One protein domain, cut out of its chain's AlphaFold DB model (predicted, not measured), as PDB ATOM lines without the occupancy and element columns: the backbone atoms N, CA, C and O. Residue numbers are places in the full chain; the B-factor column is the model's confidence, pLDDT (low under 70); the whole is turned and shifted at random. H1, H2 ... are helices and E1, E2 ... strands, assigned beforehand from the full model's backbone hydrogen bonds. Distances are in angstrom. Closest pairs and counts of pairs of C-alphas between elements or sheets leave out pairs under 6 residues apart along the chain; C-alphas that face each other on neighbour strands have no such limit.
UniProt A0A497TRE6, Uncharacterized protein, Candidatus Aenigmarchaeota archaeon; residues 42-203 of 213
ATOM      1  N   CYS A  42     325.795 180.090 257.041       78.25
ATOM      2  CA  CYS A  42     326.953 179.806 256.199       78.25
ATOM      3  C   CYS A  42     327.919 180.997 256.180       78.25
ATOM      4  O   CYS A  42     329.099 180.833 256.487       78.25
ATOM      5  N   TRP A  43     327.428 182.210 255.896       78.44
ATOM      6  CA  TRP A  43     328.295 183.391 255.851       78.44
ATOM      7  C   TRP A  43     328.898 183.713 257.219       78.44
ATOM      8  O   TRP A  43     330.096 183.972 257.318       78.44
ATOM      9  N   ALA A  44     328.103 183.631 258.288       79.12
ATOM     10  CA  ALA A  44     328.586 183.819 259.652       79.12
ATOM     11  C   ALA A  44     329.695 182.811 260.015       79.12
ATOM     12  O   ALA A  44     330.708 183.194 260.603       79.12
ATOM     13  N   SER A  45     329.542 181.544 259.611       83.56
ATOM     14  CA  SER A  45     330.577 180.518 259.781       83.56
ATOM     15  C   SER A  45     331.853 180.868 259.012       83.56
ATOM     16  O   SER A  45     332.945 180.791 259.572       83.56
ATOM     17  N   THR A  46     331.728 181.310 257.759       84.69
ATOM     18  CA  THR A  46     332.862 181.736 256.927       84.69
ATOM     19  C   THR A  46     333.610 182.919 257.536       84.69
ATOM     20  O   THR A  46     334.827 182.848 257.692       84.69
ATOM     21  N   VAL A  47     332.900 183.972 257.953       82.50
ATOM     22  CA  VAL A  47     333.504 185.138 258.620       82.50
ATOM     23  C   VAL A  47     334.245 184.713 259.884       82.50
ATOM     24  O   VAL A  47     335.386 185.119 260.098       82.50
ATOM     25  N   SER A  48     333.635 183.851 260.702       83.56
ATOM     26  CA  SER A  48     334.267 183.337 261.918       83.56
ATOM     27  C   SER A  48     335.551 182.556 261.624       83.56
ATOM     28  O   SER A  48     336.542 182.764 262.317       83.56
ATOM     29  N   LYS A  49     335.556 181.692 260.601       86.44
ATOM     30  CA  LYS A  49     336.732 180.898 260.206       86.44
ATOM     31  C   LYS A  49     337.859 181.768 259.652       86.44
ATOM     32  O   LYS A  49     339.017 181.539 259.979       86.44
ATOM     33  N   ILE A  50     337.534 182.780 258.850       85.81
ATOM     34  CA  ILE A  50     338.535 183.693 258.279       85.81
ATOM     35  C   ILE A  50     339.140 184.587 259.362       85.81
ATOM     36  O   ILE A  50     340.356 184.738 259.413       85.81
ATOM     37  N   ASN A  51     338.325 185.104 260.284       83.69
ATOM     38  CA  ASN A  51     338.841 185.843 261.439       83.69
ATOM     39  C   ASN A  51     339.689 184.946 262.357       83.69
ATOM     40  O   ASN A  51     340.675 185.401 262.933       83.69
ATOM     41  N   ALA A  52     339.347 183.659 262.488       82.75
ATOM     42  CA  ALA A  52     340.174 182.713 263.236       82.75
ATOM     43  C   ALA A  52     341.559 182.527 262.593       82.75
ATOM     44  O   ALA A  52     342.540 182.430 263.321       82.75
ATOM     45  N   LEU A  53     341.657 182.553 261.256       80.19
ATOM     46  CA  LEU A  53     342.942 182.500 260.545       80.19
ATOM     47  C   LEU A  53     343.810 183.746 260.765       80.19
ATOM     48  O   LEU A  53     345.029 183.651 260.679       80.19
ATOM     49  N   SER A  54     343.206 184.908 261.020       73.94
ATOM     50  CA  SER A  54     343.927 186.180 261.148       73.94
ATOM     51  C   SER A  54     344.244 186.598 262.579       73.94
ATOM     52  O   SER A  54     344.975 187.565 262.784       73.94
ATOM     53  N   THR A  55     343.633 185.957 263.576       70.88
ATOM     54  CA  THR A  55     343.834 186.335 264.978       70.88
ATOM     55  C   THR A  55     345.246 185.928 265.399       70.88
ATOM     56  O   THR A  55     345.632 184.781 265.207       70.88
ATOM     57  N   ASP A  56     346.016 186.870 265.956       55.47
ATOM     58  CA  ASP A  56     347.441 186.744 266.298       55.47
ATOM     59  C   ASP A  56     347.796 185.412 267.008       55.47
ATOM     60  O   ASP A  56     347.657 185.267 268.222       55.47
ATOM     61  N   ILE A  57     348.211 184.426 266.202       54.09
ATOM     62  CA  ILE A  57     349.270 183.390 266.264       54.09
ATOM     63  C   ILE A  57     349.585 182.663 267.592       54.09
ATOM     64  O   ILE A  57     350.116 181.557 267.556       54.09
ATOM     65  N   LYS A  58     349.271 183.188 268.777       51.19
ATOM     66  CA  LYS A  58     349.547 182.505 270.055       51.19
ATOM     67  C   LYS A  58     348.394 181.656 270.580       51.19
ATOM     68  O   LYS A  58     348.614 180.881 271.505       51.19
ATOM     69  N   ILE A  59     347.187 181.791 270.029       51.16
ATOM     70  CA  ILE A  59     345.993 181.168 270.622       51.16
ATOM     71  C   ILE A  59     345.420 180.052 269.732       51.16
ATOM     72  O   ILE A  59     344.990 179.037 270.274       51.16
ATOM     73  N   ILE A  60     345.419 180.177 268.393       53.09
ATOM     74  CA  ILE A  60     344.737 179.211 267.504       53.09
ATOM     75  C   ILE A  60     345.376 179.172 266.096       53.09
ATOM     76  O   ILE A  60     344.745 179.562 265.121       53.09
ATOM     77  N   ASN A  61     346.592 178.640 265.933       59.56
ATOM     78  CA  ASN A  61     347.079 178.217 264.601       59.56
ATOM     79  C   ASN A  61     346.460 176.863 264.213       59.56
ATOM     80  O   ASN A  61     347.161 175.914 263.879       59.56
ATOM     81  N   LYS A  62     345.135 176.743 264.330       74.50
ATOM     82  CA  LYS A  62     344.445 175.506 263.968       74.50
ATOM     83  C   LYS A  62     344.017 175.570 262.512       74.50
ATOM     84  O   LYS A  62     343.380 176.561 262.134       74.50
ATOM     85  N   PRO A  63     344.285 174.518 261.725       84.25
ATOM     86  CA  PRO A  63     343.717 174.379 260.397       84.25
ATOM     87  C   PRO A  63     342.196 174.608 260.411       84.25
ATOM     88  O   PRO A  63     341.480 174.068 261.256       84.25
ATOM     89  N   GLN A  64     341.700 175.423 259.484       87.50
ATOM     90  CA  GLN A  64     340.284 175.742 259.325       87.50
ATOM     91  C   GLN A  64     339.715 175.031 258.099       87.50
ATOM     92  O   GLN A  64     340.303 175.057 257.018       87.50
ATOM     93  N   VAL A  65     338.531 174.434 258.251       88.88
ATOM     94  CA  VAL A  65     337.773 173.882 257.119       88.88
ATOM     95  C   VAL A  65     336.951 174.990 256.483       88.88
ATOM     96  O   VAL A  65     335.941 175.410 257.047       88.88
ATOM     97  N   ILE A  66     337.347 175.437 255.303       87.44
ATOM     98  CA  ILE A  66     336.628 176.434 254.515       87.44
ATOM     99  C   ILE A  66     335.840 175.727 253.419       87.44
ATOM    100  O   ILE A  66     336.386 174.903 252.693       87.44
ATOM    101  N   GLU A  67     334.563 176.071 253.278       87.44
ATOM    102  CA  GLU A  67     333.713 175.556 252.206       87.44
ATOM    103  C   GLU A  67     333.472 176.667 251.177       87.44
ATOM    104  O   GLU A  67     332.987 177.746 251.521       87.44
ATOM    105  N   VAL A  68     333.837 176.409 249.923       84.88
ATOM    106  CA  VAL A  68     333.658 177.318 248.785       84.88
ATOM    107  C   VAL A  68     332.632 176.695 247.848       84.88
ATOM    108  O   VAL A  68     332.781 175.545 247.452       84.88
ATOM    109  N   GLY A  69     331.590 177.435 247.489       74.88
ATOM    110  CA  GLY A  69     330.510 176.990 246.610       74.88
ATOM    111  C   GLY A  69     329.114 177.298 247.147       74.88
ATOM    112  O   GLY A  69     328.236 177.588 246.349       74.88
ATOM    113  N   ASP A  70     328.888 177.328 248.461       75.00
ATOM    114  CA  ASP A  70     327.543 177.582 249.010       75.00
ATOM    115  C   ASP A  70     327.247 179.090 249.141       75.00
ATOM    116  O   ASP A  70     326.637 179.700 248.262       75.00
ATOM    117  N   CYS A  71     327.757 179.735 250.193       74.62
ATOM    118  CA  CYS A  71     327.646 181.186 250.407       74.62
ATOM    119  C   CYS A  71     328.904 181.974 250.011       74.62
ATOM    120  O   CYS A  71     328.951 183.189 250.197       74.62
ATOM    121  N   LEU A  72     329.925 181.301 249.482       77.44
ATOM    122  CA  LEU A  72     331.239 181.857 249.170       77.44
ATOM    123  C   LEU A  72     331.659 181.386 247.778       77.44
ATOM    124  O   LEU A  72     331.656 180.186 247.525       77.44
ATOM    125  N   ILE A  73     331.983 182.306 246.871       76.88
ATOM    126  CA  ILE A  73     332.483 181.965 245.525       76.88
ATOM    127  C   ILE A  73     333.993 181.783 245.557       76.88
ATOM    128  O   ILE A  73     334.522 180.901 244.880       76.88
ATOM    129  N   GLU A  74     334.670 182.622 246.339       83.25
ATOM    130  CA  GLU A  74     336.117 182.725 246.284       83.25
ATOM    131  C   GLU A  74     336.717 183.143 247.623       83.25
ATOM    132  O   GLU A  74     336.158 183.997 248.315       83.25
ATOM    133  N   ILE A  75     337.874 182.574 247.963       88.00
ATOM    134  CA  ILE A  75     338.806 183.176 248.921       88.00
ATOM    135  C   ILE A  75     340.136 183.412 248.232       88.00
ATOM    136  O   ILE A  75     340.661 182.491 247.615       88.00
ATOM    137  N   ALA A  76     340.706 184.596 248.408       89.12
ATOM    138  CA  ALA A  76     342.043 184.923 247.948       89.12
ATOM    139  C   ALA A  76     342.959 185.281 249.123       89.12
ATOM    140  O   ALA A  76     342.580 186.046 250.012       89.12
ATOM    141  N   PHE A  77     344.172 184.733 249.106       89.88
ATOM    142  CA  PHE A  77     345.264 185.104 250.003       89.88
ATOM    143  C   PHE A  77     346.257 185.962 249.219       89.88
ATOM    144  O   PHE A  77     347.011 185.450 248.386       89.88
ATOM    145  N   LEU A  78     346.218 187.267 249.462       88.50
ATOM    146  CA  LEU A  78     346.876 188.276 248.641       88.50
ATOM    147  C   LEU A  78     348.026 188.931 249.388       88.50
ATOM    148  O   LEU A  78     347.920 189.244 250.575       88.50
ATOM    149  N   ARG A  79     349.110 189.209 248.675       88.94
ATOM    150  CA  ARG A  79     350.106 190.183 249.130       88.94
ATOM    151  C   ARG A  79     349.606 191.603 248.893       88.94
ATOM    152  O   ARG A  79     348.655 191.819 248.141       88.94
ATOM    153  N   LYS A  80     350.274 192.573 249.512       87.94
ATOM    154  CA  LYS A  80     349.927 193.983 249.355       87.94
ATOM    155  C   LYS A  80     349.885 194.435 247.901       87.94
ATOM    156  O   LYS A  80     348.964 195.142 247.504       87.94
ATOM    157  N   GLU A  81     350.851 193.988 247.110       86.56
ATOM    158  CA  GLU A  81     350.987 194.367 245.705       86.56
ATOM    159  C   GLU A  81     349.889 193.744 244.832       86.56
ATOM    160  O   GLU A  81     349.506 194.319 243.823       86.56
ATOM    161  N   GLU A  82     349.350 192.595 245.244       84.50
ATOM    162  CA  GLU A  82     348.325 191.843 244.507       84.50
ATOM    163  C   GLU A  82     346.910 192.350 244.788       84.50
ATOM    164  O   GLU A  82     345.974 191.970 244.086       84.50
ATOM    165  N   LEU A  83     346.739 193.191 245.817       80.94
ATOM    166  CA  LEU A  83     345.435 193.720 246.197       80.94
ATOM    167  C   LEU A  83     344.797 194.465 245.021       80.94
ATOM    168  O   LEU A  83     343.682 194.130 244.638       80.94
ATOM    169  N   PHE A  84     345.520 195.415 244.423       75.12
ATOM    170  CA  PHE A  84     345.006 196.267 243.346       75.12
ATOM    171  C   PHE A  84     344.655 195.483 242.077       75.12
ATOM    172  O   PHE A  84     343.569 195.671 241.525       75.12
ATOM    173  N   ASP A  85     345.524 194.560 241.658       75.69
ATOM    174  CA  ASP A  85     345.285 193.706 240.487       75.69
ATOM    175  C   ASP A  85     344.045 192.819 240.692       75.69
ATOM    176  O   ASP A  85     343.241 192.607 239.778       75.69
ATOM    177  N   PHE A  86     343.852 192.323 241.918       72.50
ATOM    178  CA  PHE A  86     342.676 191.545 242.287       72.50
ATOM    179  C   PHE A  86     341.392 192.387 242.279       72.50
ATOM    180  O   PHE A  86     340.358 191.908 241.801       72.50
ATOM    181  N   GLU A  87     341.445 193.637 242.764       66.94
ATOM    182  CA  GLU A  87     340.297 194.554 242.723       66.94
ATOM    183  C   GLU A  87     339.807 194.760 241.284       66.94
ATOM    184  O   GLU A  87     338.607 194.662 241.018       66.94
ATOM    185  N   GLU A  88     340.731 194.998 240.348       64.25
ATOM    186  CA  GLU A  88     340.404 195.240 238.941       64.25
ATOM    187  C   GLU A  88     339.820 193.994 238.256       64.25
ATOM    188  O   GLU A  88     338.868 194.101 237.474       64.25
ATOM    189  N   HIS A  89     340.357 192.809 238.572       62.16
ATOM    190  CA  HIS A  89     339.947 191.547 237.959       62.16
ATOM    191  C   HIS A  89     338.564 191.078 238.411       62.16
ATOM    192  O   HIS A  89     337.773 190.588 237.602       62.16
ATOM    193  N   VAL A  90     338.273 191.199 239.705       58.50
ATOM    194  CA  VAL A  90     337.057 190.630 240.275       58.50
ATOM    195  C   VAL A  90     335.899 191.594 240.021       58.50
ATOM    196  O   VAL A  90     334.953 191.221 239.323       58.50
ATOM    197  N   TRP A  91     335.936 192.836 240.513       58.94
ATOM    198  CA  TRP A  91     334.800 193.764 240.399       58.94
ATOM    199  C   TRP A  91     335.281 195.208 240.145       58.94
ATOM    200  O   TRP A  91     335.886 195.819 241.013       58.94
ATOM    201  N   LYS A  92     334.876 195.848 239.037       51.09
ATOM    202  CA  LYS A  92     335.204 197.269 238.738       51.09
ATOM    203  C   LYS A  92     334.793 198.305 239.811       51.09
ATOM    204  O   LYS A  92     335.199 199.457 239.720       51.09
ATOM    205  N   ASP A  93     334.002 197.916 240.814       50.97
ATOM    206  CA  ASP A  93     333.581 198.750 241.953       50.97
ATOM    207  C   ASP A  93     334.033 198.186 243.322       50.97
ATOM    208  O   ASP A  93     333.523 198.609 244.360       50.97
ATOM    209  N   PHE A  94     334.965 197.225 243.350       50.75
ATOM    210  CA  PHE A  94     335.414 196.510 244.554       50.75
ATOM    211  C   PHE A  94     335.839 197.451 245.700       50.75
ATOM    212  O   PHE A  94     335.396 197.280 246.840       50.75
ATOM    213  N   SER A  95     336.565 198.525 245.380       52.19
ATOM    214  CA  SER A  95     337.063 199.533 246.331       52.19
ATOM    215  C   SER A  95     335.972 200.280 247.112       52.19
ATOM    216  O   SER A  95     336.219 200.790 248.203       52.19
ATOM    217  N   LYS A  96     334.728 200.326 246.614       54.12
ATOM    218  CA  LYS A  96     333.599 200.953 247.335       54.12
ATOM    219  C   LYS A  96     333.022 200.055 248.428       54.12
ATOM    220  O   LYS A  96     332.261 200.523 249.280       54.12
ATOM    221  N   PHE A  97     333.331 198.761 248.388       52.75
ATOM    222  CA  PHE A  97     332.664 197.752 249.206       52.75
ATOM    223  C   PHE A  97     333.606 196.994 250.135       52.75
ATOM    224  O   PHE A  97     333.108 196.384 251.077       52.75
ATOM    225  N   VAL A  98     334.922 197.076 249.943       62.03
ATOM    226  CA  VAL A  98     335.912 196.370 250.764       62.03
ATOM    227  C   VAL A  98     336.684 197.353 251.639       62.03
ATOM    228  O   VAL A  98     337.210 198.343 251.154       62.03
ATOM    229  N   ASN A  99     336.724 197.097 252.950       69.06
ATOM    230  CA  ASN A  99     337.403 197.952 253.928       69.06
ATOM    231  C   ASN A  99     338.701 197.285 254.405       69.06
ATOM    232  O   ASN A  99     338.805 196.899 255.569       69.06
ATOM    233  N   CYS A 100     339.646 197.061 253.487       76.69
ATOM    234  CA  CYS A 100     340.982 196.592 253.848       76.69
ATOM    235  C   CYS A 100     341.784 197.738 254.481       76.69
ATOM    236  O   CYS A 100     341.806 198.847 253.950       76.69
ATOM    237  N   ASP A 101     342.506 197.459 255.565       85.06
ATOM    238  CA  ASP A 101     343.574 198.346 256.041       85.06
ATOM    239  C   ASP A 101     344.785 198.229 255.103       85.06
ATOM    240  O   ASP A 101     345.611 197.329 255.260       85.06
ATOM    241  N   VAL A 102     344.855 199.109 254.101       82.50
ATOM    242  CA  VAL A 102     345.885 199.115 253.045       82.50
ATOM    243  C   VAL A 102     347.305 199.368 253.564       82.50
ATOM    244  O   VAL A 102     348.273 199.172 252.828       82.50
ATOM    245  N   GLU A 103     347.468 199.790 254.821       86.44
ATOM    246  CA  GLU A 103     348.792 199.955 255.421       86.44
ATOM    247  C   GLU A 103     349.455 198.603 255.712       86.44
ATOM    248  O   GLU A 103     350.680 198.522 255.756       86.44
ATOM    249  N   LYS A 104     348.666 197.529 255.825       88.56
ATOM    250  CA  LYS A 104     349.131 196.168 256.120       88.56
ATOM    251  C   LYS A 104     349.825 195.492 254.931       88.56
ATOM    252  O   LYS A 104     349.798 195.977 253.802       88.56
ATOM    253  N   GLU A 105     350.478 194.368 255.220       89.75
ATOM    254  CA  GLU A 105     351.423 193.696 254.313       89.75
ATOM    255  C   GLU A 105     350.779 192.581 253.473       89.75
ATOM    256  O   GLU A 105     351.298 192.193 252.425       89.75
ATOM    257  N   SER A 106     349.657 192.022 253.930       89.31
ATOM    258  CA  SER A 106     348.897 191.021 253.178       89.31
ATOM    259  C   SER A 106     347.433 190.967 253.616       89.31
ATOM    260  O   SER A 106     347.049 191.561 254.629       89.31
ATOM    261  N   PHE A 107     346.608 190.272 252.835       88.81
ATOM    262  CA  PHE A 107     345.154 190.278 252.957       88.81
ATOM    263  C   PHE A 107     344.558 188.888 252.734       88.81
ATOM    264  O   PHE A 107     344.995 188.137 251.864       88.81
ATOM    265  N   ILE A 108     343.504 188.573 253.486       89.12
ATOM    266  CA  ILE A 108     342.581 187.480 253.181       89.12
ATOM    267  C   ILE A 108     341.277 188.110 252.708       89.12
ATOM    268  O   ILE A 108     340.650 188.868 253.452       89.12
ATOM    269  N   ILE A 109     340.866 187.789 251.487       86.44
ATOM    270  CA  ILE A 109     339.640 188.303 250.882       86.44
ATOM    271  C   ILE A 109     338.661 187.159 250.672       86.44
ATOM    272  O   ILE A 109     338.990 186.194 249.993       86.44
ATOM    273  N   ALA A 110     337.446 187.282 251.202       84.75
ATOM    274  CA  ALA A 110     336.345 186.356 250.944       84.75
ATOM    275  C   ALA A 110     335.239 187.024 250.129       84.75
ATOM    276  O   ALA A 110     334.655 188.029 250.548       84.75
ATOM    277  N   VAL A 111     334.912 186.417 248.990       80.31
ATOM    278  CA  VAL A 111     333.910 186.907 248.044       80.31
ATOM    279  C   VAL A 111     332.615 186.104 248.200       80.31
ATOM    280  O   VAL A 111     332.579 184.917 247.854       80.31
ATOM    281  N   PRO A 112     331.531 186.714 248.707       73.94
ATOM    282  CA  PRO A 112     330.256 186.028 248.904       73.94
ATOM    283  C   PRO A 112     329.646 185.524 247.589       73.94
ATOM    284  O   PRO A 112     329.757 186.162 246.540       73.94
ATOM    285  N   ARG A 113     328.925 184.399 247.662       70.06
ATOM    286  CA  ARG A 113     328.088 183.898 246.569       70.06
ATOM    287  C   ARG A 113     326.753 184.615 246.562       70.06
ATOM    288  O   ARG A 113     325.853 184.305 247.337       70.06
ATOM    289  N   PHE A 114     326.598 185.532 245.617       62.53
ATOM    290  CA  PHE A 114     325.282 186.009 245.220       62.53
ATOM    291  C   PHE A 114     324.776 185.074 244.133       62.53
ATOM    292  O   PHE A 114     325.417 184.961 243.092       62.53
ATOM    293  N   GLY A 115     323.678 184.359 244.398       51.94
ATOM    294  CA  GLY A 115     323.133 183.367 243.474       51.94
ATOM    295  C   GLY A 115     323.096 183.897 242.041       51.94
ATOM    296  O   GLY A 115     322.350 184.827 241.729       51.94
ATOM    297  N   GLU A 116     323.924 183.327 241.168       45.34
ATOM    298  CA  GLU A 116     323.865 183.640 239.752       45.34
ATOM    299  C   GLU A 116     322.524 183.145 239.211       45.34
ATOM    300  O   GLU A 116     322.172 181.987 239.398       45.34
ATOM    301  N   LYS A 117     321.789 184.069 238.582       42.66
ATOM    302  CA  LYS A 117     320.687 184.010 237.597       42.66
ATOM    303  C   LYS A 117     319.972 182.697 237.178       42.66
ATOM    304  O   LYS A 117     319.023 182.832 236.409       42.66
ATOM    305  N   ARG A 118     320.340 181.473 237.576       37.84
ATOM    306  CA  ARG A 118     319.877 180.221 236.938       37.84
ATOM    307  C   ARG A 118     319.188 179.181 237.828       37.84
ATOM    308  O   ARG A 118     318.466 178.363 237.278       37.84
ATOM    309  N   GLU A 119     319.296 179.223 239.153       35.78
ATOM    310  CA  GLU A 119     318.701 178.173 240.016       35.78
ATOM    311  C   GLU A 119     317.333 178.526 240.622       35.78
ATOM    312  O   GLU A 119     316.895 177.944 241.610       35.78
ATOM    313  N   TRP A 120     316.614 179.476 240.027       41.59
ATOM    314  CA  TRP A 120     315.244 179.804 240.428       41.59
ATOM    315  C   TRP A 120     314.273 179.191 239.422       41.59
ATOM    316  O   TRP A 120     313.535 179.905 238.750       41.59
ATOM    317  N   SER A 121     314.297 177.866 239.273       37.53
ATOM    318  CA  SER A 121     313.395 177.170 238.347       37.53
ATOM    319  C   SER A 121     311.935 177.172 238.805       37.53
ATOM    320  O   SER A 121     311.080 176.788 238.021       37.53
ATOM    321  N   TRP A 122     311.621 177.678 240.003       34.56
ATOM    322  CA  TRP A 122     310.258 178.046 240.392       34.56
ATOM    323  C   TRP A 122     310.264 179.293 241.287       34.56
ATOM    324  O   TRP A 122     310.336 179.213 242.513       34.56
ATOM    325  N   ASN A 123     310.193 180.473 240.665       41.06
ATOM    326  CA  ASN A 123     309.826 181.707 241.352       41.06
ATOM    327  C   ASN A 123     308.576 182.282 240.689       41.06
ATOM    328  O   ASN A 123     308.695 182.840 239.595       41.06
ATOM    329  N   PRO A 124     307.402 182.224 241.338       37.00
ATOM    330  CA  PRO A 124     306.178 182.783 240.772       37.00
ATOM    331  C   PRO A 124     306.299 184.291 240.510       37.00
ATOM    332  O   PRO A 124     305.512 184.845 239.756       37.00
ATOM    333  N   PHE A 125     307.309 184.969 241.072       38.69
ATOM    334  CA  PHE A 125     307.585 186.377 240.811       38.69
ATOM    335  C   PHE A 125     308.575 186.659 239.691       38.69
ATOM    336  O   PHE A 125     308.612 187.802 239.259       38.69
ATOM    337  N   THR A 126     309.332 185.691 239.167       44.06
ATOM    338  CA  THR A 126     309.981 185.929 237.866       44.06
ATOM    339  C   THR A 126     308.887 186.062 236.812       44.06
ATOM    340  O   THR A 126     308.883 187.028 236.060       44.06
ATOM    341  N   ASP A 127     307.880 185.191 236.867       39.06
ATOM    342  CA  ASP A 127     306.746 185.221 235.947       39.06
ATOM    343  C   ASP A 127     305.789 186.387 236.238       39.06
ATOM    344  O   ASP A 127     305.355 187.064 235.310       39.06
ATOM    345  N   VAL A 128     305.527 186.718 237.512       35.88
ATOM    346  CA  VAL A 128     304.694 187.881 237.878       35.88
ATOM    347  C   VAL A 128     305.426 189.221 237.673       35.88
ATOM    348  O   VAL A 128     304.799 190.185 237.250       35.88
ATOM    349  N   ALA A 129     306.743 189.331 237.881       36.75
ATOM    350  CA  ALA A 129     307.490 190.563 237.580       36.75
ATOM    351  C   ALA A 129     307.667 190.787 236.072       36.75
ATOM    352  O   ALA A 129     307.570 191.930 235.617       36.75
ATOM    353  N   VAL A 130     307.845 189.709 235.294       42.66
ATOM    354  CA  VAL A 130     307.756 189.735 233.825       42.66
ATOM    355  C   VAL A 130     306.344 190.148 233.387       42.66
ATOM    356  O   VAL A 130     306.215 191.010 232.522       42.66
ATOM    357  N   ALA A 131     305.290 189.638 234.037       39.59
ATOM    358  CA  ALA A 131     303.902 190.006 233.740       39.59
ATOM    359  C   ALA A 131     303.535 191.461 234.101       39.59
ATOM    360  O   ALA A 131     302.635 192.028 233.488       39.59
ATOM    361  N   ILE A 132     304.224 192.090 235.064       39.91
ATOM    362  CA  ILE A 132     303.978 193.487 235.493       39.91
ATOM    363  C   ILE A 132     304.938 194.480 234.791       39.91
ATOM    364  O   ILE A 132     304.947 195.675 235.090       39.91
ATOM    365  N   GLY A 133     305.760 194.018 233.840       37.81
ATOM    366  CA  GLY A 133     306.617 194.876 233.008       37.81
ATOM    367  C   GLY A 133     307.710 195.635 233.771       37.81
ATOM    368  O   GLY A 133     308.335 196.540 233.218       37.81
ATOM    369  N   LYS A 134     307.960 195.289 235.041       42.44
ATOM    370  CA  LYS A 134     309.045 195.871 235.835       42.44
ATOM    371  C   LYS A 134     310.242 194.941 235.775       42.44
ATOM    372  O   LYS A 134     310.243 193.839 236.314       42.44
ATOM    373  N   THR A 135     311.240 195.443 235.062       49.66
ATOM    374  CA  THR A 135     312.496 194.822 234.673       49.66
ATOM    375  C   THR A 135     313.096 194.004 235.808       49.66
ATOM    376  O   THR A 135     313.323 194.509 236.908       49.66
ATOM    377  N   LYS A 136     313.426 192.751 235.501       45.62
ATOM    378  CA  LYS A 136     314.363 191.902 236.246       45.62
ATOM    379  C   LYS A 136     315.548 192.700 236.811       45.62
ATOM    380  O   LYS A 136     315.931 192.493 237.956       45.62
ATOM    381  N   ASP A 137     316.029 193.687 236.059       46.69
ATOM    382  CA  ASP A 137     317.103 194.604 236.449       46.69
ATOM    383  C   ASP A 137     316.771 195.486 237.657       46.69
ATOM    384  O   ASP A 137     317.650 195.756 238.464       46.69
ATOM    385  N   LEU A 138     315.521 195.921 237.837       43.88
ATOM    386  CA  LEU A 138     315.110 196.697 239.009       43.88
ATOM    387  C   LEU A 138     315.061 195.810 240.251       43.88
ATOM    388  O   LEU A 138     315.434 196.266 241.327       43.88
ATOM    389  N   ILE A 139     314.641 194.550 240.113       44.78
ATOM    390  CA  ILE A 139     314.684 193.571 241.204       44.78
ATOM    391  C   ILE A 139     316.139 193.229 241.518       44.78
ATOM    392  O   ILE A 139     316.510 193.332 242.672       44.78
ATOM    393  N   GLU A 140     316.986 192.943 240.528       49.88
ATOM    394  CA  GLU A 140     318.421 192.676 240.715       49.88
ATOM    395  C   GLU A 140     319.171 193.870 241.316       49.88
ATOM    396  O   GLU A 140     319.971 193.697 242.234       49.88
ATOM    397  N   LYS A 141     318.881 195.091 240.858       50.44
ATOM    398  CA  LYS A 141     319.439 196.333 241.403       50.44
ATOM    399  C   LYS A 141     318.952 196.576 242.827       50.44
ATOM    400  O   LYS A 141     319.760 196.772 243.721       50.44
ATOM    401  N   THR A 142     317.648 196.451 243.071       44.44
ATOM    402  CA  THR A 142     317.062 196.551 244.417       44.44
ATOM    403  C   THR A 142     317.553 195.422 245.325       44.44
ATOM    404  O   THR A 142     317.635 195.606 246.529       44.44
ATOM    405  N   TRP A 143     317.908 194.261 244.786       52.38
ATOM    406  CA  TRP A 143     318.506 193.159 245.529       52.38
ATOM    407  C   TRP A 143     319.949 193.477 245.915       52.38
ATOM    408  O   TRP A 143     320.267 193.411 247.095       52.38
ATOM    409  N   LYS A 144     320.788 193.911 244.966       51.66
ATOM    410  CA  LYS A 144     322.172 194.351 245.223       51.66
ATOM    411  C   LYS A 144     322.246 195.558 246.170       51.66
ATOM    412  O   LYS A 144     323.158 195.634 246.982       51.66
ATOM    413  N   GLU A 145     321.284 196.477 246.083       48.03
ATOM    414  CA  GLU A 145     321.256 197.721 246.867       48.03
ATOM    415  C   GLU A 145     320.479 197.600 248.195       48.03
ATOM    416  O   GLU A 145     320.858 198.241 249.173       48.03
ATOM    417  N   LYS A 146     319.390 196.806 248.269       41.03
ATOM    418  CA  LYS A 146     318.492 196.720 249.449       41.03
ATOM    419  C   LYS A 146     318.530 195.395 250.223       41.03
ATOM    420  O   LYS A 146     318.055 195.393 251.362       41.03
ATOM    421  N   LEU A 147     319.096 194.294 249.706       43.41
ATOM    422  CA  LEU A 147     319.477 193.139 250.550       43.41
ATOM    423  C   LEU A 147     320.798 193.443 251.269       43.41
ATOM    424  O   LEU A 147     321.800 192.766 251.066       43.41
ATOM    425  N   GLY A 148     320.806 194.514 252.064       41.41
ATOM    426  CA  GLY A 148     322.002 195.055 252.688       41.41
ATOM    427  C   GLY A 148     322.954 194.008 253.278       41.41
ATOM    428  O   GLY A 148     322.557 193.112 254.021       41.41
ATOM    429  N   GLY A 149     324.245 194.216 253.034       49.97
ATOM    430  CA  GLY A 149     325.191 194.147 254.143       49.97
ATOM    431  C   GLY A 149     326.236 193.043 254.113       49.97
ATOM    432  O   GLY A 149     327.171 193.148 254.901       49.97
ATOM    433  N   ILE A 150     326.169 192.054 253.216       53.03
ATOM    434  CA  ILE A 150     327.336 191.188 253.010       53.03
ATOM    435  C   ILE A 150     328.252 191.836 251.980       53.03
ATOM    436  O   ILE A 150     328.079 191.710 250.771       53.03
ATOM    437  N   LYS A 151     329.216 192.580 252.505       64.69
ATOM    438  CA  LYS A 151     330.373 193.056 251.758       64.69
ATOM    439  C   LYS A 151     331.380 191.913 251.620       64.69
ATOM    440  O   LYS A 151     331.382 191.030 252.483       64.69
ATOM    441  N   PRO A 152     332.238 191.921 250.583       73.19
ATOM    442  CA  PRO A 152     333.411 191.067 250.608       73.19
ATOM    443  C   PRO A 152     334.144 191.295 251.930       73.19
ATOM    444  O   PRO A 152     334.337 192.436 252.364       73.19
ATOM    445  N   LEU A 153     334.466 190.202 252.609       79.19
ATOM    446  CA  LEU A 153     335.234 190.281 253.838       79.19
ATOM    447  C   LEU A 153     336.684 190.511 253.436       79.19
ATOM    448  O   LEU A 153     337.218 189.740 252.646       79.19
ATOM    449  N   CYS A 154     337.308 191.538 253.999       84.31
ATOM    450  CA  CYS A 154     338.749 191.699 253.936       84.31
ATOM    451  C   CYS A 154     339.315 191.690 255.338       84.31
ATOM    452  O   CYS A 154     338.845 192.418 256.215       84.31
ATOM    453  N   VAL A 155     340.324 190.854 255.526       87.44
ATOM    454  CA  VAL A 155     341.071 190.772 256.764       87.44
ATOM    455  C   VAL A 155     342.528 191.064 256.470       87.44
ATOM    456  O   VAL A 155     343.163 190.365 255.683       87.44
ATOM    457  N   SER A 156     343.043 192.114 257.099       88.25
ATOM    458  CA  SER A 156     344.414 192.558 256.908       88.25
ATOM    459  C   SER A 156     345.365 191.881 257.892       88.25
ATOM    460  O   SER A 156     345.072 191.760 259.081       88.25
ATOM    461  N   LEU A 157     346.530 191.473 257.401       87.56
ATOM    462  CA  LEU A 157     347.542 190.731 258.143       87.56
ATOM    463  C   LEU A 157     348.821 191.563 258.291       87.56
ATOM    464  O   LEU A 157     349.250 192.262 257.374       87.56
ATOM    465  N   SER A 158     349.474 191.477 259.448       87.69
ATOM    466  CA  SER A 158     350.630 192.325 259.780       87.69
ATOM    467  C   SER A 158     351.948 191.918 259.119       87.69
ATOM    468  O   SER A 158     352.929 192.640 259.253       87.69
ATOM    469  N   LYS A 159     352.006 190.746 258.484       88.38
ATOM    470  CA  LYS A 159     353.209 190.214 257.831       88.38
ATOM    471  C   LYS A 159     352.876 189.826 256.394       88.38
ATOM    472  O   LYS A 159     351.723 189.491 256.117       88.38
ATOM    473  N   PRO A 160     353.852 189.850 255.484       89.31
ATOM    474  CA  PRO A 160     353.650 189.388 254.119       89.31
ATOM    475  C   PRO A 160     353.430 187.871 254.061       89.31
ATOM    476  O   PRO A 160     353.968 187.112 254.872       89.31
ATOM    477  N   ILE A 161     352.668 187.418 253.065       87.69
ATOM    478  CA  ILE A 161     352.508 185.993 252.757       87.69
ATOM    479  C   ILE A 161     353.700 185.516 251.921       87.69
ATOM    480  O   ILE A 161     354.020 186.093 250.877       87.69
ATOM    481  N   ARG A 162     354.350 184.444 252.376       81.38
ATOM    482  CA  ARG A 162     355.440 183.757 251.690       81.38
ATOM    483  C   ARG A 162     354.858 182.824 250.625       81.38
ATOM    484  O   ARG A 162     353.877 182.115 250.825       81.38
ATOM    485  N   HIS A 163     355.428 182.935 249.434       65.75
ATOM    486  CA  HIS A 163     354.941 182.347 248.187       65.75
ATOM    487  C   HIS A 163     354.816 180.813 248.208       65.75
ATOM    488  O   HIS A 163     355.709 180.127 248.703       65.75
ATOM    489  N   PRO A 164     353.834 180.290 247.457       54.97
ATOM    490  CA  PRO A 164     354.130 179.513 246.249       54.97
ATOM    491  C   PRO A 164     353.907 180.364 244.989       54.97
ATOM    492  O   PRO A 164     353.091 181.281 245.006       54.97
ATOM    493  N   ALA A 165     354.681 180.127 243.925       57.72
ATOM    494  CA  ALA A 165     354.962 181.068 242.826       57.72
ATOM    495  C   ALA A 165     353.753 181.590 242.011       57.72
ATOM    496  O   ALA A 165     353.941 182.506 241.213       57.72
ATOM    497  N   ASN A 166     352.539 181.065 242.205       69.00
ATOM    498  CA  ASN A 166     351.379 181.389 241.379       69.00
ATOM    499  C   ASN A 166     350.166 181.847 242.213       69.00
ATOM    500  O   ASN A 166     349.796 181.195 243.189       69.00
ATOM    501  N   LEU A 167     349.535 182.962 241.821       69.25
ATOM    502  CA  LEU A 167     348.366 183.537 242.507       69.25
ATOM    503  C   LEU A 167     347.183 182.556 242.529       69.25
ATOM    504  O   LEU A 167     346.493 182.447 243.540       69.25
ATOM    505  N   ASP A 168     347.006 181.789 241.452       73.69
ATOM    506  CA  ASP A 168     345.936 180.794 241.321       73.69
ATOM    507  C   ASP A 168     345.977 179.710 242.411       73.69
ATOM    508  O   ASP A 168     344.938 179.177 242.789       73.69
ATOM    509  N   GLU A 169     347.150 179.402 242.974       75.88
ATOM    510  CA  GLU A 169     347.291 178.413 244.055       75.88
ATOM    511  C   GLU A 169     346.843 178.955 245.419       75.88
ATOM    512  O   GLU A 169     346.572 178.194 246.347       75.88
ATOM    513  N   ARG A 170     346.744 180.283 245.537       79.56
ATOM    514  CA  ARG A 170     346.275 181.008 246.723       79.56
ATOM    515  C   ARG A 170     344.846 181.518 246.570       79.56
ATOM    516  O   ARG A 170     344.359 182.251 247.434       79.56
ATOM    517  N   ILE A 171     344.178 181.123 245.491       84.62
ATOM    518  CA  ILE A 171     342.783 181.431 245.242       84.62
ATOM    519  C   ILE A 171     341.967 180.139 245.321       84.62
ATOM    520  O   ILE A 171     342.093 179.222 244.513       84.62
ATOM    521  N   LEU A 172     341.084 180.077 246.312       85.81
ATOM    522  CA  LEU A 172     340.142 178.984 246.495       85.81
ATOM    523  C   LEU A 172     338.876 179.308 245.721       85.81
ATOM    524  O   LEU A 172     338.140 180.209 246.110       85.81
ATOM    525  N   ARG A 173     338.603 178.561 244.652       83.62
ATOM    526  CA  ARG A 173     337.391 178.705 243.838       83.62
ATOM    527  C   ARG A 173     336.600 177.408 243.815       83.62
ATOM    528  O   ARG A 173     337.157 176.314 243.919       83.62
ATOM    529  N   SER A 174     335.294 177.546 243.637       75.88
ATOM    530  CA  SER A 174     334.415 176.457 243.219       75.88
ATOM    531  C   SER A 174     334.156 176.566 241.714       75.88
ATOM    532  O   SER A 174     333.985 177.664 241.179       75.88
ATOM    533  N   LYS A 175     334.127 175.425 241.018       68.12
ATOM    534  CA  LYS A 175     333.620 175.346 239.642       68.12
ATOM    535  C   LYS A 175     332.090 175.248 239.682       68.12
ATOM    536  O   LYS A 175     331.525 174.677 240.606       68.12
ATOM    537  N   SER A 176     331.433 175.847 238.684       61.75
ATOM    538  CA  SER A 176     329.984 176.114 238.640       61.75
ATOM    539  C   SER A 176     329.112 175.007 239.260       61.75
ATOM    540  O   SER A 176     328.900 173.961 238.656       61.75
ATOM    541  N   GLY A 177     328.592 175.279 240.465       61.03
ATOM    542  CA  GLY A 177     327.594 174.444 241.150       61.03
ATOM    543  C   GLY A 177     328.130 173.485 242.220       61.03
ATOM    544  O   GLY A 177     327.330 172.955 242.984       61.03
ATOM    545  N   GLU A 178     329.443 173.292 242.337       75.62
ATOM    546  CA  GLU A 178     330.016 172.349 243.310       75.62
ATOM    547  C   GLU A 178     330.375 173.040 244.632       75.62
ATOM    548  O   GLU A 178     330.844 174.176 244.637       75.62
ATOM    549  N   THR A 179     330.204 172.366 245.770       82.19
ATOM    550  CA  THR A 179     330.773 172.835 247.044       82.19
ATOM    551  C   THR A 179     332.047 172.058 247.323       82.19
ATOM    552  O   THR A 179     332.024 170.839 247.474       82.19
ATOM    553  N   VAL A 180     333.158 172.781 247.409       87.75
ATOM    554  CA  VAL A 180     334.495 172.243 247.644       87.75
ATOM    555  C   VAL A 180     334.948 172.613 249.048       87.75
ATOM    556  O   VAL A 180     334.799 173.759 249.478       87.75
ATOM    557  N   LYS A 181     335.520 171.646 249.770       90.12
ATOM    558  CA  LYS A 181     336.073 171.867 251.108       90.12
ATOM    559  C   LYS A 181     337.590 171.964 251.037       90.12
ATOM    560  O   LYS A 181     338.253 171.108 250.459       90.12
ATOM    561  N   TYR A 182     338.137 172.983 251.681       89.88
ATOM    562  CA  TYR A 182     339.566 173.217 251.806       89.88
ATOM    563  C   TYR A 182     339.957 173.203 253.280       89.88
ATOM    564  O   TYR A 182     339.282 173.794 254.118       89.88
ATOM    565  N   CYS A 183     341.059 172.538 253.596       90.00
ATOM    566  CA  CYS A 183     341.754 172.676 254.865       90.00
ATOM    567  C   CYS A 183     342.817 173.754 254.686       90.00
ATOM    568  O   CYS A 183     343.752 173.568 253.902       90.00
ATOM    569  N   VAL A 184     342.643 174.878 255.373       88.19
ATOM    570  CA  VAL A 184     343.512 176.047 255.259       88.19
ATOM    571  C   VAL A 184     344.193 176.306 256.586       88.19
ATOM    572  O   VAL A 184     343.544 176.357 257.626       88.19
ATOM    573  N   GLU A 185     345.499 176.500 256.547       87.06
ATOM    574  CA  GLU A 185     346.302 176.816 257.717       87.06
ATOM    575  C   GLU A 185     347.225 177.991 257.393       87.06
ATOM    576  O   GLU A 185     347.894 177.991 256.359       87.06
ATOM    577  N   LEU A 186     347.247 178.990 258.275       84.56
ATOM    578  CA  LEU A 186     348.162 180.122 258.195       84.56
ATOM    579  C   LEU A 186     349.253 179.925 259.252       84.56
ATOM    580  O   LEU A 186     348.980 179.984 260.450       84.56
ATOM    581  N   LYS A 187     350.482 179.651 258.817       84.12
ATOM    582  CA  LYS A 187     351.636 179.449 259.701       84.12
ATOM    583  C   LYS A 187     352.516 180.673 259.696       84.12
ATOM    584  O   LYS A 187     352.692 181.300 258.663       84.12
ATOM    585  N   VAL A 188     353.122 180.981 260.830       83.44
ATOM    586  CA  VAL A 188     354.232 181.932 260.858       83.44
ATOM    587  C   VAL A 188     355.518 181.171 260.619       83.44
ATOM    588  O   VAL A 188     355.714 180.105 261.198       83.44
ATOM    589  N   THR A 189     356.373 181.714 259.764       82.06
ATOM    590  CA  THR A 189     357.689 181.139 259.489       82.06
ATOM    591  C   THR A 189     358.579 181.139 260.733       82.06
ATOM    592  O   THR A 189     358.407 181.968 261.626       82.06
ATOM    593  N   ASP A 190     359.580 180.254 260.775       78.88
ATOM    594  CA  ASP A 190     360.510 180.130 261.914       78.88
ATOM    595  C   ASP A 190     361.250 181.439 262.245       78.88
ATOM    596  O   ASP A 190     361.614 181.693 263.393       78.88
ATOM    597  N   ASP A 191     361.446 182.307 261.249       83.38
ATOM    598  CA  ASP A 191     362.059 183.628 261.410       83.38
ATOM    599  C   ASP A 191     361.065 184.732 261.818       83.38
ATOM    600  O   ASP A 191     361.459 185.887 261.983       83.38
ATOM    601  N   ASN A 192     359.783 184.392 261.997       83.12
ATOM    602  CA  ASN A 192     358.684 185.291 262.347       83.12
ATOM    603  C   ASN A 192     358.475 186.456 261.359       83.12
ATOM    604  O   ASN A 192     357.845 187.459 261.707       83.12
ATOM    605  N   LYS A 193     358.990 186.343 260.128       87.06
ATOM    606  CA  LYS A 193     358.914 187.414 259.123       87.06
ATOM    607  C   LYS A 193     357.725 187.290 258.182       87.06
ATOM    608  O   LYS A 193     357.251 188.314 257.701       87.06
ATOM    609  N   TYR A 194     357.231 186.077 257.940       88.06
ATOM    610  CA  TYR A 194     356.207 185.823 256.930       88.06
ATOM    611  C   TYR A 194     355.090 184.912 257.440       88.06
ATOM    612  O   TYR A 194     355.236 184.222 258.452       88.06
ATOM    613  N   TYR A 195     353.991 184.888 256.687       87.25
ATOM    614  CA  TYR A 195     352.967 183.855 256.773       87.25
ATOM    615  C   TYR A 195     353.110 182.828 255.647       87.25
ATOM    616  O   TYR A 195     353.081 183.203 254.480       87.25
ATOM    617  N   ASP A 196     353.183 181.542 255.968       86.81
ATOM    618  CA  ASP A 196     352.995 180.452 255.011       86.81
ATOM    619  C   ASP A 196     351.516 180.048 254.982       86.81
ATOM    620  O   ASP A 196     350.923 179.722 256.014       86.81
ATOM    621  N   VAL A 197     350.913 180.055 253.792       86.81
ATOM    622  CA  VAL A 197     349.533 179.599 253.580       86.81
ATOM    623  C   VAL A 197     349.574 178.157 253.087       86.81
ATOM    624  O   VAL A 197     350.022 177.882 251.975       86.81
ATOM    625  N   VAL A 198     349.084 177.225 253.900       86.69
ATOM    626  CA  VAL A 198     348.959 175.815 253.522       86.69
ATOM    627  C   VAL A 198     347.506 175.537 253.164       86.69
ATOM    628  O   VAL A 198     346.630 175.562 254.026       86.69
ATOM    629  N   ILE A 199     347.255 175.248 251.890       87.69
ATOM    630  CA  ILE A 199     345.933 174.894 251.365       87.69
ATOM    631  C   ILE A 199     345.946 173.423 250.965       87.69
ATOM    632  O   ILE A 199     346.819 172.968 250.228       87.69
ATOM    633  N   ARG A 200     344.950 172.667 251.427       87.69
ATOM    634  CA  ARG A 200     344.717 171.285 250.995       87.69
ATOM    635  C   ARG A 200     343.257 171.094 250.628       87.69
ATOM    636  O   ARG A 200     342.377 171.428 251.414       87.69
ATOM    637  N   HIS A 201     343.000 170.518 249.461       87.44
ATOM    638  CA  HIS A 201     341.660 170.065 249.104       87.44
ATOM    639  C   HIS A 201     341.270 168.881 249.999       87.44
ATOM    640  O   HIS A 201     342.035 167.924 250.101       87.44
ATOM    641  N   LEU A 202     340.096 168.939 250.626       86.94
ATOM    642  CA  LEU A 202     339.552 167.851 251.437       86.94
ATOM    643  C   LEU A 202     338.595 167.011 250.599       86.94
ATOM    644  O   LEU A 202     337.654 167.537 249.999       86.94
ATOM    645  N   ARG A 203     338.830 165.702 250.552       85.44
ATOM    646  CA  ARG A 203     337.882 164.741 249.978       85.44
ATOM    647  C   ARG A 203     336.769 164.430 250.975       85.44
ATOM    648  O   ARG A 203     336.865 164.729 252.166       85.44
TER     649      ARG A 203
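Overview. This is residues 42 to 203 of the 213 residues of an uncharacterized protein of Candidatus Aenigmarchaeota archaeon (UniProt A0A497TRE6). Two antiparallel sheets meet partly face to face as a sandwich, and H1 packs on both, over E3 and E4 of one and E1 and E6 of the other. H2 covers the opposite face of the larger sheet, while an arm with H3 and H4 reaches far from this body and makes much of the length. The 162 printed residues hold five named helices and seven named strands in the order H1 E1 E2 H2 E3 H3 H4 E4 H5 E5 E6 E7, class mixed, with sheets E4 E3 E2 E5 and E1 E6 E7. The whole is only just compact, close to loose, with a radius of gyration of the C-alphas of 18.0 A and spans of 65 by 36 by 28 A.

Along the chain. Find C-alpha 42 at (326.953, 179.806, 256.199); from there H1 runs 18.8 A to residue 54. Next come E1, residues 64 to 68, E2, 72 to 79, 20.6 A, and H2, 82 to 90. E3, 106 to 112, spans 19.8 A; then find H3, 124 to 131, beginning at (306.178, 182.783, 240.772), and H4, 136 to 146, 14.6 A. E4 is 153 to 157, H5 167 to 170 and E5 171 to 173. E6, 180 to 188, is 25.7 A long, and E7, 195 to 202, runs 21.6 A to (339.552, 167.851, 251.437).

Arrangement. In the larger sheet look for N 109 and O 76 at 2.9 A between E3 and E2, N 155 and O 108 at 2.9 A between E4 and E3, and N 172 and O 75 at 2.8 A between E2 and E5. H1 and H2 lie on opposite faces, three layers with the sheet between helices, at heights over the sheet of 8.9 A and 10.2 A. In the strongly twisted second sheet, N 66 and O 182 are 2.8 A apart between E1 and E6, and N 185 and O 198 2.9 A in the hairpin of E6 and E7. H1 on this sheet makes two layers, a helix on a sheet; the closest C-alphas of H1 and E1, Lys 49 and Gln 64, are 6.3 A apart. H5 stands at the larger sheet's level. H3 and H4 only just touch, only at the corner, with 3 pairs of C-alphas within 8 A; Ala 129 and Lys 136 are closest, 7.1 A. In H1, H2, H3 and H4 every O i to N i+4 pair is within hydrogen-bond range; H5 is too short for one.

Size, cuts and confidence. The farthest C-alphas, Ala 131 and Asp 191, are 64.7 A apart. The printed part has no cut; its long links are H2 to E3 and E3 to H3. Mean pLDDT of the printed part is 70.1, and residues 114 to 151 are among those under 70.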